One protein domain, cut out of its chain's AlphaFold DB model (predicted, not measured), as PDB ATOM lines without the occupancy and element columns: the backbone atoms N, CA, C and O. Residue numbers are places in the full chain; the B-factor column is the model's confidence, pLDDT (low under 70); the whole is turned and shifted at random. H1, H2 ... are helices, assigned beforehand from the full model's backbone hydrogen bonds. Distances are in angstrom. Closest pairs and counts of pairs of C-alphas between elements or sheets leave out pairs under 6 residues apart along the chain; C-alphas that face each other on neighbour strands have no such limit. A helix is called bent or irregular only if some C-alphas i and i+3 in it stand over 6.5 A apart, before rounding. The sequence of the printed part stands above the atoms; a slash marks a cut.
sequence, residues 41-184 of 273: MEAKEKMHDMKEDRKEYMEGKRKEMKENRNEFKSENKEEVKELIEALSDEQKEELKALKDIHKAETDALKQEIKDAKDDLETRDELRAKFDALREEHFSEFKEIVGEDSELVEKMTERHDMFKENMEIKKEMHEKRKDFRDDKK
ATOM      1  N   MET A  41     -74.029  26.070  -5.221       47.91
ATOM      2  CA  MET A  41     -74.413  25.332  -6.425       47.91
ATOM      3  C   MET A  41     -73.940  26.059  -7.683       47.91
ATOM      4  O   MET A  41     -73.266  25.430  -8.486       47.91
ATOM      5  N   GLU A  42     -74.118  27.376  -7.776       50.28
ATOM      6  CA  GLU A  42     -73.628  28.177  -8.908       50.28
ATOM      7  C   GLU A  42     -72.102  28.102  -9.068       50.28
ATOM      8  O   GLU A  42     -71.587  27.949 -10.174       50.28
ATOM      9  N   ALA A  43     -71.348  28.158  -7.964       50.12
ATOM     10  CA  ALA A  43     -69.893  28.006  -8.010       50.12
ATOM     11  C   ALA A  43     -69.452  26.581  -8.398       50.12
ATOM     12  O   ALA A  43     -68.372  26.415  -8.963       50.12
ATOM     13  N   LYS A  44     -70.263  25.555  -8.096       50.03
ATOM     14  CA  LYS A  44     -70.007  24.169  -8.531       50.03
ATOM     15  C   LYS A  44     -70.282  23.993 -10.017       50.03
ATOM     16  O   LYS A  44     -69.488  23.342 -10.677       50.03
ATOM     17  N   GLU A  45     -71.384  24.553 -10.505       54.56
ATOM     18  CA  GLU A  45     -71.802  24.470 -11.906       54.56
ATOM     19  C   GLU A  45     -70.798  25.195 -12.808       54.56
ATOM     20  O   GLU A  45     -70.217  24.577 -13.691       54.56
ATOM     21  N   LYS A  46     -70.416  26.434 -12.470       56.53
ATOM     22  CA  LYS A  46     -69.386  27.169 -13.230       56.53
ATOM     23  C   LYS A  46     -68.041  26.440 -13.285       56.53
ATOM     24  O   LYS A  46     -67.404  26.402 -14.328       56.53
ATOM     25  N   MET A  47     -67.598  25.838 -12.179       56.16
ATOM     26  CA  MET A  47     -66.337  25.083 -12.154       56.16
ATOM     27  C   MET A  47     -66.415  23.746 -12.897       56.16
ATOM     28  O   MET A  47     -65.396  23.293 -13.423       56.16
ATOM     29  N   HIS A  48     -67.586  23.106 -12.909       53.03
ATOM     30  CA  HIS A  48     -67.852  21.900 -13.686       53.03
ATOM     31  C   HIS A  48     -67.723  22.207 -15.178       53.03
ATOM     32  O   HIS A  48     -66.859  21.631 -15.839       53.03
ATOM     33  N   ASP A  49     -68.477  23.198 -15.647       66.25
ATOM     34  CA  ASP A  49     -68.523  23.575 -17.058       66.25
ATOM     35  C   ASP A  49     -67.136  24.017 -17.534       66.25
ATOM     36  O   ASP A  49     -66.590  23.459 -18.478       66.25
ATOM     37  N   MET A  50     -66.446  24.875 -16.775       65.62
ATOM     38  CA  MET A  50     -65.093  25.320 -17.134       65.62
ATOM     39  C   MET A  50     -64.054  24.185 -17.179       65.62
ATOM     40  O   MET A  50     -63.075  24.265 -17.928       65.62
ATOM     41  N   LYS A  51     -64.203  23.129 -16.367       61.47
ATOM     42  CA  LYS A  51     -63.257  22.001 -16.332       61.47
ATOM     43  C   LYS A  51     -63.531  21.001 -17.447       61.47
ATOM     44  O   LYS A  51     -62.556  20.533 -18.046       61.47
ATOM     45  N   GLU A  52     -64.797  20.660 -17.685       69.62
ATOM     46  CA  GLU A  52     -65.202  19.808 -18.803       69.62
ATOM     47  C   GLU A  52     -64.866  20.489 -20.127       69.62
ATOM     48  O   GLU A  52     -64.094  19.914 -20.894       69.62
ATOM     49  N   ASP A  53     -65.255  21.755 -20.302       73.12
ATOM     50  CA  ASP A  53     -64.947  22.551 -21.492       73.12
ATOM     51  C   ASP A  53     -63.441  22.610 -21.741       73.12
ATOM     52  O   ASP A  53     -62.962  22.344 -22.842       73.12
ATOM     53  N   ARG A  54     -62.639  22.895 -20.703       76.94
ATOM     54  CA  ARG A  54     -61.177  22.921 -20.847       76.94
ATOM     55  C   ARG A  54     -60.627  21.543 -21.199       76.94
ATOM     56  O   ARG A  54     -59.679  21.458 -21.978       76.94
ATOM     57  N   LYS A  55     -61.118  20.470 -20.577       72.00
ATOM     58  CA  LYS A  55     -60.621  19.112 -20.833       72.00
ATOM     59  C   LYS A  55     -60.952  18.688 -22.261       72.00
ATOM     60  O   LYS A  55     -60.044  18.240 -22.958       72.00
ATOM     61  N   GLU A  56     -62.195  18.872 -22.687       73.56
ATOM     62  CA  GLU A  56     -62.652  18.563 -24.039       73.56
ATOM     63  C   GLU A  56     -61.900  19.406 -25.072       73.56
ATOM     64  O   GLU A  56     -61.321  18.853 -26.005       73.56
ATOM     65  N   TYR A  57     -61.762  20.715 -24.837       76.19
ATOM     66  CA  TYR A  57     -60.955  21.605 -25.675       76.19
ATOM     67  C   TYR A  57     -59.495  21.132 -25.777       76.19
ATOM     68  O   TYR A  57     -58.931  21.029 -26.866       76.19
ATOM     69  N   MET A  58     -58.871  20.772 -24.650       70.75
ATOM     70  CA  MET A  58     -57.493  20.272 -24.606       70.75
ATOM     71  C   MET A  58     -57.311  18.943 -25.335       70.75
ATOM     72  O   MET A  58     -56.285  18.730 -25.984       70.75
ATOM     73  N   GLU A  59     -58.251  18.015 -25.172       71.00
ATOM     74  CA  GLU A  59     -58.225  16.714 -25.835       71.00
ATOM     75  C   GLU A  59     -58.461  16.863 -27.339       71.00
ATOM     76  O   GLU A  59     -57.693  16.291 -28.116       71.00
ATOM     77  N   GLY A  60     -59.418  17.706 -27.735       70.56
ATOM     78  CA  GLY A  60     -59.683  18.087 -29.120       70.56
ATOM     79  C   GLY A  60     -58.443  18.665 -29.795       70.56
ATOM     80  O   GLY A  60     -57.955  18.090 -30.765       70.56
ATOM     81  N   LYS A  61     -57.832  19.702 -29.213       74.44
ATOM     82  CA  LYS A  61     -56.605  20.316 -29.750       74.44
ATOM     83  C   LYS A  61     -55.409  19.359 -29.798       74.44
ATOM     84  O   LYS A  61     -54.610  19.383 -30.732       74.44
ATOM     85  N   ARG A  62     -55.268  18.449 -28.823       70.00
ATOM     86  CA  ARG A  62     -54.233  17.392 -28.869       70.00
ATOM     87  C   ARG A  62     -54.472  16.382 -29.982       70.00
ATOM     88  O   ARG A  62     -53.497  15.828 -30.493       70.00
ATOM     89  N   LYS A  63     -55.735  16.072 -30.265       72.06
ATOM     90  CA  LYS A  63     -56.132  15.161 -31.332       72.06
ATOM     91  C   LYS A  63     -55.884  15.812 -32.691       72.06
ATOM     92  O   LYS A  63     -55.164  15.207 -33.472       72.06
ATOM     93  N   GLU A  64     -56.307  17.060 -32.872       75.12
ATOM     94  CA  GLU A  64     -56.045  17.888 -34.061       75.12
ATOM     95  C   GLU A  64     -54.544  17.906 -34.404       75.12
ATOM     96  O   GLU A  64     -54.136  17.423 -35.454       75.12
ATOM     97  N   MET A  65     -53.672  18.258 -33.447       72.38
ATOM     98  CA  MET A  65     -52.217  18.233 -33.687       72.38
ATOM     99  C   MET A  65     -51.650  16.844 -34.036       72.38
ATOM    100  O   MET A  65     -50.598  16.719 -34.672       72.38
ATOM    101  N   LYS A  66     -52.263  15.766 -33.528       70.75
ATOM    102  CA  LYS A  66     -51.838  14.397 -33.853       70.75
ATOM    103  C   LYS A  66     -52.292  14.004 -35.249       70.75
ATOM    104  O   LYS A  66     -51.512  13.341 -35.927       70.75
ATOM    105  N   GLU A  67     -53.508  14.377 -35.626       77.50
ATOM    106  CA  GLU A  67     -54.094  14.120 -36.936       77.50
ATOM    107  C   GLU A  67     -53.292  14.844 -38.015       77.50
ATOM    108  O   GLU A  67     -52.711  14.142 -38.835       77.50
ATOM    109  N   ASN A  68     -53.049  16.156 -37.889       73.81
ATOM    110  CA  ASN A  68     -52.250  16.933 -38.855       73.81
ATOM    111  C   ASN A  68     -50.866  16.307 -39.112       73.81
ATOM    112  O   ASN A  68     -50.401  16.170 -40.242       73.81
ATOM    113  N   ARG A  69     -50.183  15.859 -38.047       70.81
ATOM    114  CA  ARG A  69     -48.873  15.197 -38.176       70.81
ATOM    115  C   ARG A  69     -48.973  13.817 -38.826       70.81
ATOM    116  O   ARG A  69     -48.045  13.404 -39.522       70.81
ATOM    117  N   ASN A  70     -50.012  13.057 -38.495       72.25
ATOM    118  CA  ASN A  70     -50.186  11.708 -39.016       72.25
ATOM    119  C   ASN A  70     -50.575  11.743 -40.490       72.25
ATOM    120  O   ASN A  70     -50.003  10.961 -41.236       72.25
ATOM    121  N   GLU A  71     -51.464  12.654 -40.878       80.75
ATOM    122  CA  GLU A  71     -51.917  12.886 -42.251       80.75
ATOM    123  C   GLU A  71     -50.733  13.238 -43.153       80.75
ATOM    124  O   GLU A  71     -50.409  12.467 -44.058       80.75
ATOM    125  N   PHE A  72     -49.949  14.258 -42.778       78.75
ATOM    126  CA  PHE A  72     -48.723  14.605 -43.503       78.75
ATOM    127  C   PHE A  72     -47.776  13.404 -43.642       78.75
ATOM    128  O   PHE A  72     -47.204  13.156 -44.702       78.75
ATOM    129  N   LYS A  73     -47.592  12.628 -42.565       74.31
ATOM    130  CA  LYS A  73     -46.705  11.460 -42.585       74.31
ATOM    131  C   LYS A  73     -47.263  10.320 -43.438       74.31
ATOM    132  O   LYS A  73     -46.469   9.598 -44.028       74.31
ATOM    133  N   SER A  74     -48.568  10.080 -43.463       76.50
ATOM    134  CA  SER A  74     -49.141   9.020 -44.296       76.50
ATOM    135  C   SER A  74     -49.097   9.371 -45.775       76.50
ATOM    136  O   SER A  74     -48.846   8.482 -46.580       76.50
ATOM    137  N   GLU A  75     -49.300  10.641 -46.109       84.00
ATOM    138  CA  GLU A  75     -49.387  11.103 -47.494       84.00
ATOM    139  C   GLU A  75     -48.005  11.313 -48.108       84.00
ATOM    140  O   GLU A  75     -47.753  10.856 -49.216       84.00
ATOM    141  N   ASN A  76     -47.071  11.906 -47.358       78.81
ATOM    142  CA  ASN A  76     -45.819  12.404 -47.932       78.81
ATOM    143  C   ASN A  76     -44.575  11.583 -47.549       78.81
ATOM    144  O   ASN A  76     -43.481  11.881 -48.016       78.81
ATOM    145  N   LYS A  77     -44.671  10.561 -46.681       81.56
ATOM    146  CA  LYS A  77     -43.470   9.864 -46.164       81.56
ATOM    147  C   LYS A  77     -42.644   9.167 -47.241       81.56
ATOM    148  O   LYS A  77     -41.421   9.235 -47.168       81.56
ATOM    149  N   GLU A  78     -43.286   8.432 -48.146       84.44
ATOM    150  CA  GLU A  78     -42.556   7.698 -49.188       84.44
ATOM    151  C   GLU A  78     -42.056   8.664 -50.270       84.44
ATOM    152  O   GLU A  78     -40.880   8.619 -50.608       84.44
ATOM    153  N   GLU A  79     -42.882   9.625 -50.688       86.31
ATOM    154  CA  GLU A  79     -42.512  10.661 -51.662       86.31
ATOM    155  C   GLU A  79     -41.322  11.512 -51.188       86.31
ATOM    156  O   GLU A  79     -40.316  11.626 -51.881       86.31
ATOM    157  N   VAL A  80     -41.352  12.022 -49.950       84.06
ATOM    158  CA  VAL A  80     -40.222  12.773 -49.368       84.06
ATOM    159  C   VAL A  80     -38.960  11.916 -49.299       84.06
ATOM    160  O   VAL A  80     -37.854  12.425 -49.476       84.06
ATOM    161  N   LYS A  81     -39.092  10.613 -49.031       84.38
ATOM    162  CA  LYS A  81     -37.942   9.709 -48.980       84.38
ATOM    163  C   LYS A  81     -37.315   9.541 -50.366       84.38
ATOM    164  O   LYS A  81     -36.095   9.631 -50.471       84.38
ATOM    165  N   GLU A  82     -38.127   9.333 -51.396       89.25
ATOM    166  CA  GLU A  82     -37.665   9.232 -52.786       89.25
ATOM    167  C   GLU A  82     -36.991  10.532 -53.247       89.25
ATOM    168  O   GLU A  82     -35.890  10.494 -53.795       89.25
ATOM    169  N   LEU A  83     -37.583  11.686 -52.930       88.12
ATOM    170  CA  LEU A  83     -37.016  13.000 -53.243       88.12
ATOM    171  C   LEU A  83     -35.666  13.238 -52.549       88.12
ATOM    172  O   LEU A  83     -34.742  13.761 -53.166       88.12
ATOM    173  N   ILE A  84     -35.508  12.807 -51.291       85.56
ATOM    174  CA  ILE A  84     -34.214  12.858 -50.587       85.56
ATOM    175  C   ILE A  84     -33.199  11.907 -51.234       85.56
ATOM    176  O   ILE A  84     -32.022  12.249 -51.349       85.56
ATOM    177  N   GLU A  85     -33.614  10.708 -51.649       89.50
ATOM    178  CA  GLU A  85     -32.734   9.748 -52.327       89.50
ATOM    179  C   GLU A  85     -32.252  10.267 -53.692       89.50
ATOM    180  O   GLU A  85     -31.119   9.962 -54.074       89.50
ATOM    181  N   ALA A  86     -33.047  11.102 -54.366       92.50
ATOM    182  CA  ALA A  86     -32.708  11.740 -55.637       92.50
ATOM    183  C   ALA A  86     -31.695  12.899 -55.526       92.50
ATOM    184  O   ALA A  86     -31.136  13.308 -56.545       92.50
ATOM    185  N   LEU A  87     -31.425  13.411 -54.319       92.69
ATOM    186  CA  LEU A  87     -30.430  14.470 -54.106       92.69
ATOM    187  C   LEU A  87     -29.002  13.998 -54.393       92.69
ATOM    188  O   LEU A  87     -28.682  12.806 -54.280       92.69
ATOM    189  N   SER A  88     -28.119  14.952 -54.697       95.25
ATOM    190  CA  SER A  88     -26.689  14.670 -54.827       95.25
ATOM    191  C   SER A  88     -26.076  14.253 -53.482       95.25
ATOM    192  O   SER A  88     -26.606  14.556 -52.409       95.25
ATOM    193  N   ASP A  89     -24.945  13.549 -53.526       95.06
ATOM    194  CA  ASP A  89     -24.228  13.158 -52.304       95.06
ATOM    195  C   ASP A  89     -23.725  14.382 -51.519       95.06
ATOM    196  O   ASP A  89     -23.734  14.368 -50.290       95.06
ATOM    197  N   GLU A  90     -23.358  15.460 -52.221       95.31
ATOM    198  CA  GLU A  90     -22.954  16.740 -51.625       95.31
ATOM    199  C   GLU A  90     -24.119  17.385 -50.857       95.31
ATOM    200  O   GLU A  90     -23.990  17.645 -49.662       95.31
ATOM    201  N   GLN A  91     -25.300  17.497 -51.481       93.06
ATOM    202  CA  GLN A  91     -26.508  18.019 -50.827       93.06
ATOM    203  C   GLN A  91     -26.916  17.175 -49.613       93.06
ATOM    204  O   GLN A  91     -27.342  17.705 -48.590       93.06
ATOM    205  N   LYS A  92     -26.791  15.844 -49.694       89.88
ATOM    206  CA  LYS A  92     -27.116  14.944 -48.574       89.88
ATOM    207  C   LYS A  92     -26.186  15.143 -47.377       89.88
ATOM    208  O   LYS A  92     -26.662  15.100 -46.241       89.88
ATOM    209  N   GLU A  93     -24.887  15.332 -47.609       92.94
ATOM    210  CA  GLU A  93     -23.922  15.610 -46.538       92.94
ATOM    211  C   GLU A  93     -24.152  16.999 -45.922       92.94
ATOM    212  O   GLU A  93     -24.195  17.110 -44.694       92.94
ATOM    213  N   GLU A  94     -24.417  18.027 -46.733       92.94
ATOM    214  CA  GLU A  94     -24.768  19.370 -46.243       92.94
ATOM    215  C   GLU A  94     -26.054  19.358 -45.407       92.94
ATOM    216  O   GLU A  94     -26.068  19.851 -44.278       92.94
ATOM    217  N   LEU A  95     -27.117  18.701 -45.885       91.00
ATOM    218  CA  LEU A  95     -28.371  18.552 -45.137       91.00
ATOM    219  C   LEU A  95     -28.188  17.812 -43.810       91.00
ATOM    220  O   LEU A  95     -28.874  18.093 -42.823       91.00
ATOM    221  N   LYS A  96     -27.291  16.825 -43.773       91.69
ATOM    222  CA  LYS A  96     -26.986  16.083 -42.552       91.69
ATOM    223  C   LYS A  96     -26.237  16.961 -41.552       91.69
ATOM    224  O   LYS A  96     -26.609  16.957 -40.379       91.69
ATOM    225  N   ALA A  97     -25.249  17.729 -42.010       92.31
ATOM    226  CA  ALA A  97     -24.536  18.691 -41.177       92.31
ATOM    227  C   ALA A  97     -25.490  19.757 -40.614       92.31
ATOM    228  O   ALA A  97     -25.520  19.967 -39.401       92.31
ATOM    229  N   LEU A  98     -26.341  20.334 -41.468       93.62
ATOM    230  CA  LEU A  98     -27.375  21.297 -41.089       93.62
ATOM    231  C   LEU A  98     -28.305  20.739 -40.000       93.62
ATOM    232  O   LEU A  98     -28.544  21.366 -38.967       93.62
ATOM    233  N   LYS A  99     -28.789  19.507 -40.189       90.25
ATOM    234  CA  LYS A  99     -29.644  18.825 -39.211       90.25
ATOM    235  C   LYS A  99     -28.947  18.624 -37.864       90.25
ATOM    236  O   LYS A  99     -29.600  18.742 -36.823       90.25
ATOM    237  N   ASP A 100     -27.670  18.258 -37.870       89.69
ATOM    238  CA  ASP A 100     -26.911  18.004 -36.647       89.69
ATOM    239  C   ASP A 100     -26.646  19.307 -35.872       89.69
ATOM    240  O   ASP A 100     -26.825  19.319 -34.650       89.69
ATOM    241  N   ILE A 101     -26.338  20.407 -36.572       93.12
ATOM    242  CA  ILE A 101     -26.209  21.756 -35.993       93.12
ATOM    243  C   ILE A 101     -27.534  22.187 -35.358       93.12
ATOM    244  O   ILE A 101     -27.597  22.415 -34.149       93.12
ATOM    245  N   HIS A 102     -28.621  22.176 -36.133       91.12
ATOM    246  CA  HIS A 102     -29.935  22.595 -35.648       91.12
ATOM    247  C   HIS A 102     -30.407  21.770 -34.450       91.12
ATOM    248  O   HIS A 102     -31.027  22.294 -33.521       91.12
ATOM    249  N   LYS A 103     -30.112  20.464 -34.438       91.38
ATOM    250  CA  LYS A 103     -30.417  19.596 -33.299       91.38
ATOM    251  C   LYS A 103     -29.627  20.006 -32.055       91.38
ATOM    252  O   LYS A 103     -30.221  20.060 -30.980       91.38
ATOM    253  N   ALA A 104     -28.329  20.272 -32.189       92.38
ATOM    254  CA  ALA A 104     -27.485  20.679 -31.071       92.38
ATOM    255  C   ALA A 104     -27.960  22.009 -30.461       92.38
ATOM    256  O   ALA A 104     -28.150  22.090 -29.248       92.38
ATOM    257  N   GLU A 105     -28.242  23.011 -31.294       92.56
ATOM    258  CA  GLU A 105     -28.736  24.325 -30.858       92.56
ATOM    259  C   GLU A 105     -30.137  24.239 -30.244       92.56
ATOM    260  O   GLU A 105     -30.403  24.802 -29.181       92.56
ATOM    261  N   THR A 106     -31.021  23.441 -30.846       88.81
ATOM    262  CA  THR A 106     -32.336  23.112 -30.283       88.81
ATOM    263  C   THR A 106     -32.211  22.477 -28.897       88.81
ATOM    264  O   THR A 106     -32.959  22.811 -27.977       88.81
ATOM    265  N   ASP A 107     -31.306  21.520 -28.715       90.75
ATOM    266  CA  ASP A 107     -31.153  20.845 -27.429       90.75
ATOM    267  C   ASP A 107     -30.525  21.774 -26.371       90.75
ATOM    268  O   ASP A 107     -30.953  21.729 -25.215       90.75
ATOM    269  N   ALA A 108     -29.625  22.683 -26.768       93.00
ATOM    270  CA  ALA A 108     -29.110  23.748 -25.904       93.00
ATOM    271  C   ALA A 108     -30.228  24.705 -25.451       93.00
ATOM    272  O   ALA A 108     -30.439  24.879 -24.250       93.00
ATOM    273  N   LEU A 109     -31.041  25.221 -26.380       91.94
ATOM    274  CA  LEU A 109     -32.170  26.102 -26.054       91.94
ATOM    275  C   LEU A 109     -33.218  25.412 -25.165       91.94
ATOM    276  O   LEU A 109     -33.799  26.043 -24.282       91.94
ATOM    277  N   LYS A 110     -33.485  24.107 -25.348       87.12
ATOM    278  CA  LYS A 110     -34.390  23.363 -24.441       87.12
ATOM    279  C   LYS A 110     -33.857  23.344 -23.022       87.12
ATOM    280  O   LYS A 110     -34.653  23.400 -22.082       87.12
ATOM    281  N   GLN A 111     -32.547  23.186 -22.883       91.94
ATOM    282  CA  GLN A 111     -31.898  23.150 -21.589       91.94
ATOM    283  C   GLN A 111     -31.964  24.534 -20.932       91.94
ATOM    284  O   GLN A 111     -32.443  24.624 -19.807       91.94
ATOM    285  N   GLU A 112     -31.674  25.608 -21.669       92.69
ATOM    286  CA  GLU A 112     -31.829  26.988 -21.181       92.69
ATOM    287  C   GLU A 112     -33.270  27.296 -20.735       92.69
ATOM    288  O   GLU A 112     -33.487  27.805 -19.638       92.69
ATOM    289  N   ILE A 113     -34.285  26.897 -21.516       86.94
ATOM    290  CA  ILE A 113     -35.704  27.068 -21.136       86.94
ATOM    291  C   ILE A 113     -36.042  26.296 -19.860       86.94
ATOM    292  O   ILE A 113     -36.904  26.712 -19.080       86.94
ATOM    293  N   LYS A 114     -35.436  25.121 -19.680       88.00
ATOM    294  CA  LYS A 114     -35.651  24.279 -18.505       88.00
ATOM    295  C   LYS A 114     -34.969  24.859 -17.270       88.00
ATOM    296  O   LYS A 114     -35.499  24.661 -16.179       88.00
ATOM    297  N   ASP A 115     -33.843  25.537 -17.441       90.25
ATOM    298  CA  ASP A 115     -33.085  26.152 -16.356       90.25
ATOM    299  C   ASP A 115     -33.699  27.498 -15.938       90.25
ATOM    300  O   ASP A 115     -33.771  27.789 -14.747       90.25
ATOM    301  N   ALA A 116     -34.305  28.237 -16.872       89.25
ATOM    302  CA  ALA A 116     -35.070  29.463 -16.624       89.25
ATOM    303  C   ALA A 116     -36.468  29.222 -16.000       89.25
ATOM    304  O   ALA A 116     -37.422  29.914 -16.340       89.25
ATOM    305  N   LYS A 117     -36.638  28.216 -15.125       78.88
ATOM    306  CA  LYS A 117     -37.952  27.697 -14.666       78.88
ATOM    307  C   LYS A 117     -38.971  28.778 -14.302       78.88
ATOM    308  O   LYS A 117     -40.117  28.694 -14.762       78.88
ATOM    309  N   ASP A 118     -38.521  29.744 -13.507       80.00
ATOM    310  CA  ASP A 118     -39.355  30.749 -12.847       80.00
ATOM    311  C   ASP A 118     -39.286  32.127 -13.524       80.00
ATOM    312  O   ASP A 118     -40.111  32.993 -13.242       80.00
ATOM    313  N   ASP A 119     -38.361  32.310 -14.470       84.00
ATOM    314  CA  ASP A 119     -38.234  33.537 -15.251       84.00
ATOM    315  C   ASP A 119     -39.054  33.429 -16.543       84.00
ATOM    316  O   ASP A 119     -38.632  32.862 -17.555       84.00
ATOM    317  N   LEU A 120     -40.284  33.940 -16.486       78.88
ATOM    318  CA  LEU A 120     -41.213  33.895 -17.613       78.88
ATOM    319  C   LEU A 120     -40.738  34.735 -18.804       78.88
ATOM    320  O   LEU A 120     -40.936  34.302 -19.937       78.88
ATOM    321  N   GLU A 121     -40.101  35.879 -18.556       81.56
ATOM    322  CA  GLU A 121     -39.636  36.789 -19.606       81.56
ATOM    323  C   GLU A 121     -38.488  36.143 -20.386       81.56
ATOM    324  O   GLU A 121     -38.593  35.958 -21.600       81.56
ATOM    325  N   THR A 122     -37.475  35.631 -19.679       86.31
ATOM    326  CA  THR A 122     -36.373  34.881 -20.303       86.31
ATOM    327  C   THR A 122     -36.888  33.661 -21.067       86.31
ATOM    328  O   THR A 122     -36.416  33.346 -22.160       86.31
ATOM    329  N   ARG A 123     -37.894  32.952 -20.544       82.94
ATOM    330  CA  ARG A 123     -38.476  31.805 -21.256       82.94
ATOM    331  C   ARG A 123     -39.201  32.193 -22.537       82.94
ATOM    332  O   ARG A 123     -39.171  31.402 -23.481       82.94
ATOM    333  N   ASP A 124     -39.863  33.341 -22.573       83.44
ATOM    334  CA  ASP A 124     -40.535  33.820 -23.779       83.44
ATOM    335  C   ASP A 124     -39.520  34.296 -24.828       83.44
ATOM    336  O   ASP A 124     -39.648  33.931 -25.999       83.44
ATOM    337  N   GLU A 125     -38.434  34.957 -24.417       89.38
ATOM    338  CA  GLU A 125     -37.307  35.269 -25.308       89.38
ATOM    339  C   GLU A 125     -36.656  34.004 -25.890       89.38
ATOM    340  O   GLU A 125     -36.408  33.911 -27.095       89.38
ATOM    341  N   LEU A 126     -36.414  32.987 -25.059       89.06
ATOM    342  CA  LEU A 126     -35.849  31.711 -25.503       89.06
ATOM    343  C   LEU A 126     -36.788  30.953 -26.453       89.06
ATOM    344  O   LEU A 126     -36.319  30.262 -27.359       89.06
ATOM    345  N   ARG A 127     -38.113  31.086 -26.293       84.19
ATOM    346  CA  ARG A 127     -39.091  30.553 -27.258       84.19
ATOM    347  C   ARG A 127     -39.024  31.286 -28.594       84.19
ATOM    348  O   ARG A 127     -39.058  30.626 -29.627       84.19
ATOM    349  N   ALA A 128     -38.877  32.610 -28.580       89.56
ATOM    350  CA  ALA A 128     -38.700  33.390 -29.801       89.56
ATOM    351  C   ALA A 128     -37.408  33.000 -30.542       89.56
ATOM    352  O   ALA A 128     -37.440  32.802 -31.756       89.56
ATOM    353  N   LYS A 129     -36.298  32.781 -29.817       91.12
ATOM    354  CA  LYS A 129     -35.058  32.223 -30.393       91.12
ATOM    355  C   LYS A 129     -35.280  30.842 -31.006       91.12
ATOM    356  O   LYS A 129     -34.747  30.547 -32.068       91.12
ATOM    357  N   PHE A 130     -36.102  30.013 -30.369       87.06
ATOM    358  CA  PHE A 130     -36.482  28.699 -30.880       87.06
ATOM    359  C   PHE A 130     -37.210  28.752 -32.224       87.06
ATOM    360  O   PHE A 130     -36.985  27.903 -33.089       87.06
ATOM    361  N   ASP A 131     -38.118  29.713 -32.376       86.06
ATOM    362  CA  ASP A 131     -38.868  29.901 -33.612       86.06
ATOM    363  C   ASP A 131     -37.978  30.509 -34.704       86.06
ATOM    364  O   ASP A 131     -37.983  30.004 -35.824       86.06
ATOM    365  N   ALA A 132     -37.128  31.486 -34.365       91.56
ATOM    366  CA  ALA A 132     -36.138  32.049 -35.284       91.56
ATOM    367  C   ALA A 132     -35.162  30.982 -35.814       91.56
ATOM    368  O   ALA A 132     -35.004  30.854 -37.025       91.56
ATOM    369  N   LEU A 133     -34.608  30.147 -34.926       91.19
ATOM    370  CA  LEU A 133     -33.719  29.037 -35.286       91.19
ATOM    371  C   LEU A 133     -34.382  28.049 -36.264       91.19
ATOM    372  O   LEU A 133     -33.719  27.435 -37.101       91.19
ATOM    373  N   ARG A 134     -35.702  27.851 -36.159       86.88
ATOM    374  CA  ARG A 134     -36.432  26.982 -37.091       86.88
ATOM    375  C   ARG A 134     -36.588  27.626 -38.465       86.88
ATOM    376  O   ARG A 134     -36.447  26.914 -39.456       86.88
ATOM    377  N   GLU A 135     -36.906  28.918 -38.529       91.44
ATOM    378  CA  GLU A 135     -36.992  29.629 -39.810       91.44
ATOM    379  C   GLU A 135     -35.629  29.683 -40.505       91.44
ATOM    380  O   GLU A 135     -35.562  29.438 -41.704       91.44
ATOM    381  N   GLU A 136     -34.549  29.917 -39.755       91.62
ATOM    382  CA  GLU A 136     -33.175  29.905 -40.268       91.62
ATOM    383  C   GLU A 136     -32.811  28.535 -40.848       91.62
ATOM    384  O   GLU A 136     -32.511  28.435 -42.037       91.62
ATOM    385  N   HIS A 137     -32.989  27.457 -40.077       90.38
ATOM    386  CA  HIS A 137     -32.766  26.093 -40.568       90.38
ATOM    387  C   HIS A 137     -33.614  25.767 -41.808       90.38
ATOM    388  O   HIS A 137     -33.168  25.052 -42.703       90.38
ATOM    389  N   PHE A 138     -34.859  26.248 -41.873       90.62
ATOM    390  CA  PHE A 138     -35.706  26.024 -43.043       90.62
ATOM    391  C   PHE A 138     -35.262  26.850 -44.258       90.62
ATOM    392  O   PHE A 138     -35.370  26.373 -45.385       90.62
ATOM    393  N   SER A 139     -34.732  28.055 -44.045       92.56
ATOM    394  CA  SER A 139     -34.144  28.883 -45.099       92.56
ATOM    395  C   SER A 139     -32.885  28.236 -45.677       92.56
ATOM    396  O   SER A 139     -32.794  28.070 -46.890       92.56
ATOM    397  N   GLU A 140     -31.958  27.792 -44.827       91.88
ATOM    398  CA  GLU A 140     -30.736  27.097 -45.260       91.88
ATOM    399  C   GLU A 140     -31.058  25.770 -45.965       91.88
ATOM    400  O   GLU A 140     -30.455  25.424 -46.978       91.88
ATOM    401  N   PHE A 141     -32.085  25.053 -45.497       92.50
ATOM    402  CA  PHE A 141     -32.593  23.865 -46.181       92.50
ATOM    403  C   PHE A 141     -33.024  24.165 -47.627       92.50
ATOM    404  O   PHE A 141     -32.708  23.390 -48.532       92.50
ATOM    405  N   LYS A 142     -33.745  25.273 -47.854       93.12
ATOM    406  CA  LYS A 142     -34.170  25.681 -49.203       93.12
ATOM    407  C   LYS A 142     -32.985  26.010 -50.098       93.12
ATOM    408  O   LYS A 142     -33.014  25.651 -51.270       93.12
ATOM    409  N   GLU A 143     -31.958  26.653 -49.552       94.19
ATOM    410  CA  GLU A 143     -30.749  26.995 -50.301       94.19
ATOM    411  C   GLU A 143     -29.998  25.738 -50.769       94.19
ATOM    412  O   GLU A 143     -29.680  25.627 -51.951       94.19
ATOM    413  N   ILE A 144     -29.803  24.751 -49.883       92.75
ATOM    414  CA  ILE A 144     -29.091  23.499 -50.206       92.75
ATOM    415  C   ILE A 144     -29.822  22.696 -51.292       92.75
ATOM    416  O   ILE A 144     -29.214  22.150 -52.216       92.75
ATOM    417  N   VAL A 145     -31.144  22.576 -51.170       89.12
ATOM    418  CA  VAL A 145     -31.952  21.718 -52.052       89.12
ATOM    419  C   VAL A 145     -32.364  22.442 -53.341       89.12
ATOM    420  O   VAL A 145     -32.596  21.799 -54.365       89.12
ATOM    421  N   GLY A 146     -32.397  23.773 -53.314       91.31
ATOM    422  CA  GLY A 146     -32.935  24.624 -54.368       91.31
ATOM    423  C   GLY A 146     -34.409  24.952 -54.125       91.31
ATOM    424  O   GLY A 146     -35.235  24.057 -53.918       91.31
ATOM    425  N   GLU A 147     -34.736  26.247 -54.184       87.62
ATOM    426  CA  GLU A 147     -36.062  26.792 -53.846       87.62
ATOM    427  C   GLU A 147     -37.206  26.198 -54.682       87.62
ATOM    428  O   GLU A 147     -38.301  26.010 -54.160       87.62
ATOM    429  N   ASP A 148     -36.936  25.849 -55.943       86.12
ATOM    430  CA  ASP A 148     -37.929  25.326 -56.893       86.12
ATOM    431  C   ASP A 148     -38.092  23.794 -56.843       86.12
ATOM    432  O   ASP A 148     -38.759  23.203 -57.692       86.12
ATOM    433  N   SER A 149     -37.442  23.110 -55.897       91.44
ATOM    434  CA  SER A 149     -37.521  21.650 -55.820       91.44
ATOM    435  C   SER A 149     -38.865  21.164 -55.260       91.44
ATOM    436  O   SER A 149     -39.400  21.716 -54.298       91.44
ATOM    437  N   GLU A 150     -39.361  20.037 -55.782       89.31
ATOM    438  CA  GLU A 150     -40.541  19.340 -55.233       89.31
ATOM    439  C   GLU A 150     -40.341  18.979 -53.746       89.31
ATOM    440  O   GLU A 150     -41.278  18.976 -52.948       89.31
ATOM    441  N   LEU A 151     -39.092  18.739 -53.327       89.19
ATOM    442  CA  LEU A 151     -38.764  18.498 -51.924       89.19
ATOM    443  C   LEU A 151     -38.995  19.741 -51.051       89.19
ATOM    444  O   LEU A 151     -39.459  19.608 -49.916       89.19
ATOM    445  N   VAL A 152     -38.695  20.940 -51.556       89.69
ATOM    446  CA  VAL A 152     -38.981  22.199 -50.856       89.69
ATOM    447  C   VAL A 152     -40.485  22.449 -50.755       89.69
ATOM    448  O   VAL A 152     -40.927  22.901 -49.698       89.69
ATOM    449  N   GLU A 153     -41.282  22.103 -51.766       91.12
ATOM    450  CA  GLU A 153     -42.751  22.194 -51.698       91.12
ATOM    451  C   GLU A 153     -43.301  21.348 -50.539       91.12
ATOM    452  O   GLU A 153     -43.903  21.881 -49.604       91.12
ATOM    453  N   LYS A 154     -42.959  20.053 -50.499       86.19
ATOM    454  CA  LYS A 154     -43.380  19.143 -49.416       86.19
ATOM    455  C   LYS A 154     -42.872  19.563 -48.041       86.19
ATOM    456  O   LYS A 154     -43.542  19.379 -47.023       86.19
ATOM    457  N   MET A 155     -41.664  20.114 -47.975       87.19
ATOM    458  CA  MET A 155     -41.103  20.593 -46.714       87.19
ATOM    459  C   MET A 155     -41.705  21.933 -46.277       87.19
ATOM    460  O   MET A 155     -41.766  22.179 -45.073       87.19
ATOM    461  N   THR A 156     -42.215  22.744 -47.206       87.69
ATOM    462  CA  THR A 156     -43.009  23.945 -46.909       87.69
ATOM    463  C   THR A 156     -44.353  23.559 -46.307       87.69
ATOM    464  O   THR A 156     -44.661  24.029 -45.217       87.69
ATOM    465  N   GLU A 157     -45.077  22.606 -46.902       88.19
ATOM    466  CA  GLU A 157     -46.314  22.060 -46.315       88.19
ATOM    467  C   GLU A 157     -46.082  21.551 -44.883       88.19
ATOM    468  O   GLU A 157     -46.849  21.825 -43.957       88.19
ATOM    469  N   ARG A 158     -44.967  20.838 -44.666       81.25
ATOM    470  CA  ARG A 158     -44.573  20.366 -43.334       81.25
ATOM    471  C   ARG A 158     -44.305  21.513 -42.361       81.25
ATOM    472  O   ARG A 158     -44.625  21.388 -41.176       81.25
ATOM    473  N   HIS A 159     -43.639  22.563 -42.828       84.31
ATOM    474  CA  HIS A 159     -43.290  23.736 -42.031       84.31
ATOM    475  C   HIS A 159     -44.538  24.526 -41.639       84.31
ATOM    476  O   HIS A 159     -44.695  24.874 -40.469       84.31
ATOM    477  N   ASP A 160     -45.475  24.705 -42.564       87.69
ATOM    478  CA  ASP A 160     -46.743  25.391 -42.322       87.69
ATOM    479  C   ASP A 160     -47.630  24.600 -41.351       87.69
ATOM    480  O   ASP A 160     -48.059  25.140 -40.331       87.69
ATOM    481  N   MET A 161     -47.771  23.283 -41.546       84.38
ATOM    482  CA  MET A 161     -48.446  22.401 -40.580       84.38
ATOM    483  C   MET A 161     -47.793  22.463 -39.190       84.38
ATOM    484  O   MET A 161     -48.456  22.371 -38.148       84.38
ATOM    485  N   PHE A 162     -46.469  22.615 -39.135       76.25
ATOM    486  CA  PHE A 162     -45.777  22.804 -37.869       76.25
ATOM    487  C   PHE A 162     -46.139  24.150 -37.218       76.25
ATOM    488  O   PHE A 162     -46.378  24.175 -36.006       76.25
ATOM    489  N   LYS A 163     -46.200  25.245 -37.989       82.88
ATOM    490  CA  LYS A 163     -46.622  26.574 -37.512       82.88
ATOM    491  C   LYS A 163     -48.046  26.547 -36.965       82.88
ATOM    492  O   LYS A 163     -48.262  26.994 -35.841       82.88
ATOM    493  N   GLU A 164     -48.981  25.926 -37.676       84.06
ATOM    494  CA  GLU A 164     -50.356  25.731 -37.196       84.06
ATOM    495  C   GLU A 164     -50.388  24.992 -35.850       84.06
ATOM    496  O   GLU A 164     -51.014  25.430 -34.885       84.06
ATOM    497  N   ASN A 165     -49.622  23.905 -35.727       73.19
ATOM    498  CA  ASN A 165     -49.507  23.164 -34.470       73.19
ATOM    499  C   ASN A 165     -48.854  23.973 -33.337       73.19
ATOM    500  O   ASN A 165     -49.072  23.667 -32.159       73.19
ATOM    501  N   MET A 166     -48.019  24.964 -33.650       77.19
ATOM    502  CA  MET A 166     -47.469  25.882 -32.653       77.19
ATOM    503  C   MET A 166     -48.510  26.880 -32.171       77.19
ATOM    504  O   MET A 166     -48.600  27.088 -30.962       77.19
ATOM    505  N   GLU A 167     -49.328  27.426 -33.067       83.44
ATOM    506  CA  GLU A 167     -50.443  28.296 -32.686       83.44
ATOM    507  C   GLU A 167     -51.447  27.544 -31.803       83.44
ATOM    508  O   GLU A 167     -51.758  28.009 -30.708       83.44
ATOM    509  N   ILE A 168     -51.801  26.297 -32.144       76.00
ATOM    510  CA  ILE A 168     -52.634  25.446 -31.272       76.00
ATOM    511  C   ILE A 168     -52.012  25.290 -29.871       76.00
ATOM    512  O   ILE A 168     -52.709  25.320 -28.853       76.00
ATOM    513  N   LYS A 169     -50.685  25.128 -29.770       74.19
ATOM    514  CA  LYS A 169     -50.011  25.056 -28.461       74.19
ATOM    515  C   LYS A 169     -50.057  26.378 -27.699       74.19
ATOM    516  O   LYS A 169     -50.161  26.317 -26.471       74.19
ATOM    517  N   LYS A 170     -49.941  27.521 -28.381       78.12
ATOM    518  CA  LYS A 170     -50.058  28.855 -27.770       78.12
ATOM    519  C   LYS A 170     -51.471  29.066 -27.234       78.12
ATOM    520  O   LYS A 170     -51.607  29.310 -26.039       78.12
ATOM    521  N   GLU A 171     -52.501  28.795 -28.035       78.94
ATOM    522  CA  GLU A 171     -53.906  28.840 -27.602       78.94
ATOM    523  C   GLU A 171     -54.154  27.944 -26.377       78.94
ATOM    524  O   GLU A 171     -54.744  28.348 -25.373       78.94
ATOM    525  N   MET A 172     -53.642  26.706 -26.402       77.56
ATOM    526  CA  MET A 172     -53.722  25.810 -25.248       77.56
ATOM    527  C   MET A 172     -52.977  26.372 -24.029       77.56
ATOM    528  O   MET A 172     -53.392  26.130 -22.895       77.56
ATOM    529  N   HIS A 173     -51.851  27.061 -24.213       75.88
ATOM    530  CA  HIS A 173     -51.118  27.675 -23.111       75.88
ATOM    531  C   HIS A 173     -51.926  28.802 -22.464       75.88
ATOM    532  O   HIS A 173     -52.059  28.814 -21.237       75.88
ATOM    533  N   GLU A 174     -52.513  29.677 -23.277       79.12
ATOM    534  CA  GLU A 174     -53.398  30.757 -22.837       79.12
ATOM    535  C   GLU A 174     -54.603  30.199 -22.082       79.12
ATOM    536  O   GLU A 174     -54.796  30.537 -20.921       79.12
ATOM    537  N   LYS A 175     -55.293  29.186 -22.619       73.56
ATOM    538  CA  LYS A 175     -56.407  28.531 -21.908       73.56
ATOM    539  C   LYS A 175     -56.020  27.908 -20.563       73.56
ATOM    540  O   LYS A 175     -56.849  27.810 -19.658       73.56
ATOM    541  N   ARG A 176     -54.772  27.454 -20.386       70.00
ATOM    542  CA  ARG A 176     -54.282  27.011 -19.059       70.00
ATOM    543  C   ARG A 176     -54.015  28.182 -18.136       70.00
ATOM    544  O   ARG A 176     -54.145  28.012 -16.925       70.00
ATOM    545  N   LYS A 177     -53.539  29.302 -18.676       79.06
ATOM    546  CA  LYS A 177     -53.333  30.535 -17.924       79.06
ATOM    547  C   LYS A 177     -54.679  31.058 -17.427       79.06
ATOM    548  O   LYS A 177     -54.820  31.115 -16.212       79.06
ATOM    549  N   ASP A 178     -55.660  31.220 -18.311       75.94
ATOM    550  CA  ASP A 178     -57.027  31.634 -17.971       75.94
ATOM    551  C   ASP A 178     -57.591  30.777 -16.835       75.94
ATOM    552  O   ASP A 178     -57.899  31.285 -15.766       75.94
ATOM    553  N   PHE A 179     -57.562  29.446 -16.978       73.88
ATOM    554  CA  PHE A 179     -58.051  28.553 -15.923       73.88
ATOM    555  C   PHE A 179     -57.308  28.719 -14.585       73.88
ATOM    556  O   PHE A 179     -57.892  28.547 -13.513       73.88
ATOM    557  N   ARG A 180     -55.990  28.961 -14.612       74.31
ATOM    558  CA  ARG A 180     -55.223  29.197 -13.377       74.31
ATOM    559  C   ARG A 180     -55.640  30.508 -12.729       74.31
ATOM    560  O   ARG A 180     -55.739  30.540 -11.506       74.31
ATOM    561  N   ASP A 181     -55.872  31.538 -13.526       78.56
ATOM    562  CA  ASP A 181     -56.289  32.849 -13.046       78.56
ATOM    563  C   ASP A 181     -57.723  32.789 -12.496       78.56
ATOM    564  O   ASP A 181     -57.950  33.218 -11.367       78.56
ATOM    565  N   ASP A 182     -58.639  32.088 -13.171       76.88
ATOM    566  CA  ASP A 182     -59.991  31.802 -12.673       76.88
ATOM    567  C   ASP A 182     -59.960  31.033 -11.342       76.88
ATOM    568  O   ASP A 182     -60.687  31.340 -10.391       76.88
ATOM    569  N   LYS A 183     -59.072  30.032 -11.231       71.19
ATOM    570  CA  LYS A 183     -58.874  29.282  -9.982       71.19
ATOM    571  C   LYS A 183     -58.340  30.187  -8.869       71.19
ATOM    572  O   LYS A 183     -58.812  30.076  -7.736       71.19
ATOM    573  N   LYS A 184     -57.375  31.064  -9.162       77.00
ATOM    574  CA  LYS A 184     -56.855  32.044  -8.195       77.00
ATOM    575  C   LYS A 184     -57.950  32.998  -7.733       77.00
ATOM    576  O   LYS A 184     -58.078  33.220  -6.533       77.00
TER     577      LYS A 184
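This is residues 41 to 184 of the 273 residues of an uncharacterized protein of Candidatus Gracilibacteria bacterium 28_42_T64 (UniProt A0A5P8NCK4). Two pairs of long helices, H1a with H4 and H2 with H3, run nearly along one axis and meet near one end, where H1b also touches H4; towards the other end the two pairs spread apart. The short arm H1b, beyond the bend of H1, turns steeply off the long arm H1a, and the tight link to H2 follows it. The printed part has 144 residues with four named helices, H1 to H4 in chain order, and no named strand; its class is all helix. It is loose, with a radius of gyration of the C-alphas of 19.8 A, and only just flat, spanning 69 by 35 by 19 A; residues 41 to 46 of H1a stand free.

By its hydrogen bonds H1, residues 41 to 85, was assigned as one helix, but it is bent: C-alphas 75 and 78 are 7.8 A apart. Its arms, H1a of residues 41 to 75 and H1b of residues 78 to 85, stand at a steep tilt of 52 degrees. H1a touches H4, residues 150 to 184, at a shallow tilt of 11 degrees, opposite ways; their closest C-alphas, of Met 65 and Asn 165, are 5.7 A apart. H1b touches residues 150 to 154 of H4 alone, at a steep tilt of 59 degrees; the closest C-alphas, of Leu 83 and Leu 151, are 5.9 A apart. H1b is close to but not clearly touching H2, residues 89 to 115, with the closest C-alphas, of Ile 84 and Lys 92, 7.7 A apart. H2 and H3, residues 120 to 145, form a helical hairpin at a shallow tilt of 2 degrees; the closest C-alphas, of Ile 113 and Arg 123, are 5.5 A apart. H3 and H4 form a second helical hairpin, at a shallow tilt of 9 degrees, but touch only with residues 138 to 145 and 151 to 159; the closest C-alphas, of Lys 142 and Val 152, are 6.2 A apart. H1a is apart from H2 and H3, and H2 is apart from H4. Every O i to N i+4 pair is within hydrogen-bond range in H1b, H2, H3 and H4; in H1a 30 of 31 are.

H1a begins at C-alpha 41, (-74.413, 25.332, -6.425), and measures 50.2 A; H1b measures 10.5 A. H2 begins at C-alpha 89, (-24.228, 13.158, -52.304), and measures 39.2 A, and H3 measures 37.7 A. H4 measures 51.4 A and ends at C-alpha 184, (-56.855, 32.044, -8.195).

The two C-alphas farthest apart, of Met 41 and Asp 89, are 69.1 A apart. The printed part has no cut, and the links H1 to H2, H2 to H3 and H3 to H4 are tight. Mean pLDDT of the printed part is 82.0; residues 41 to 52 are under 70.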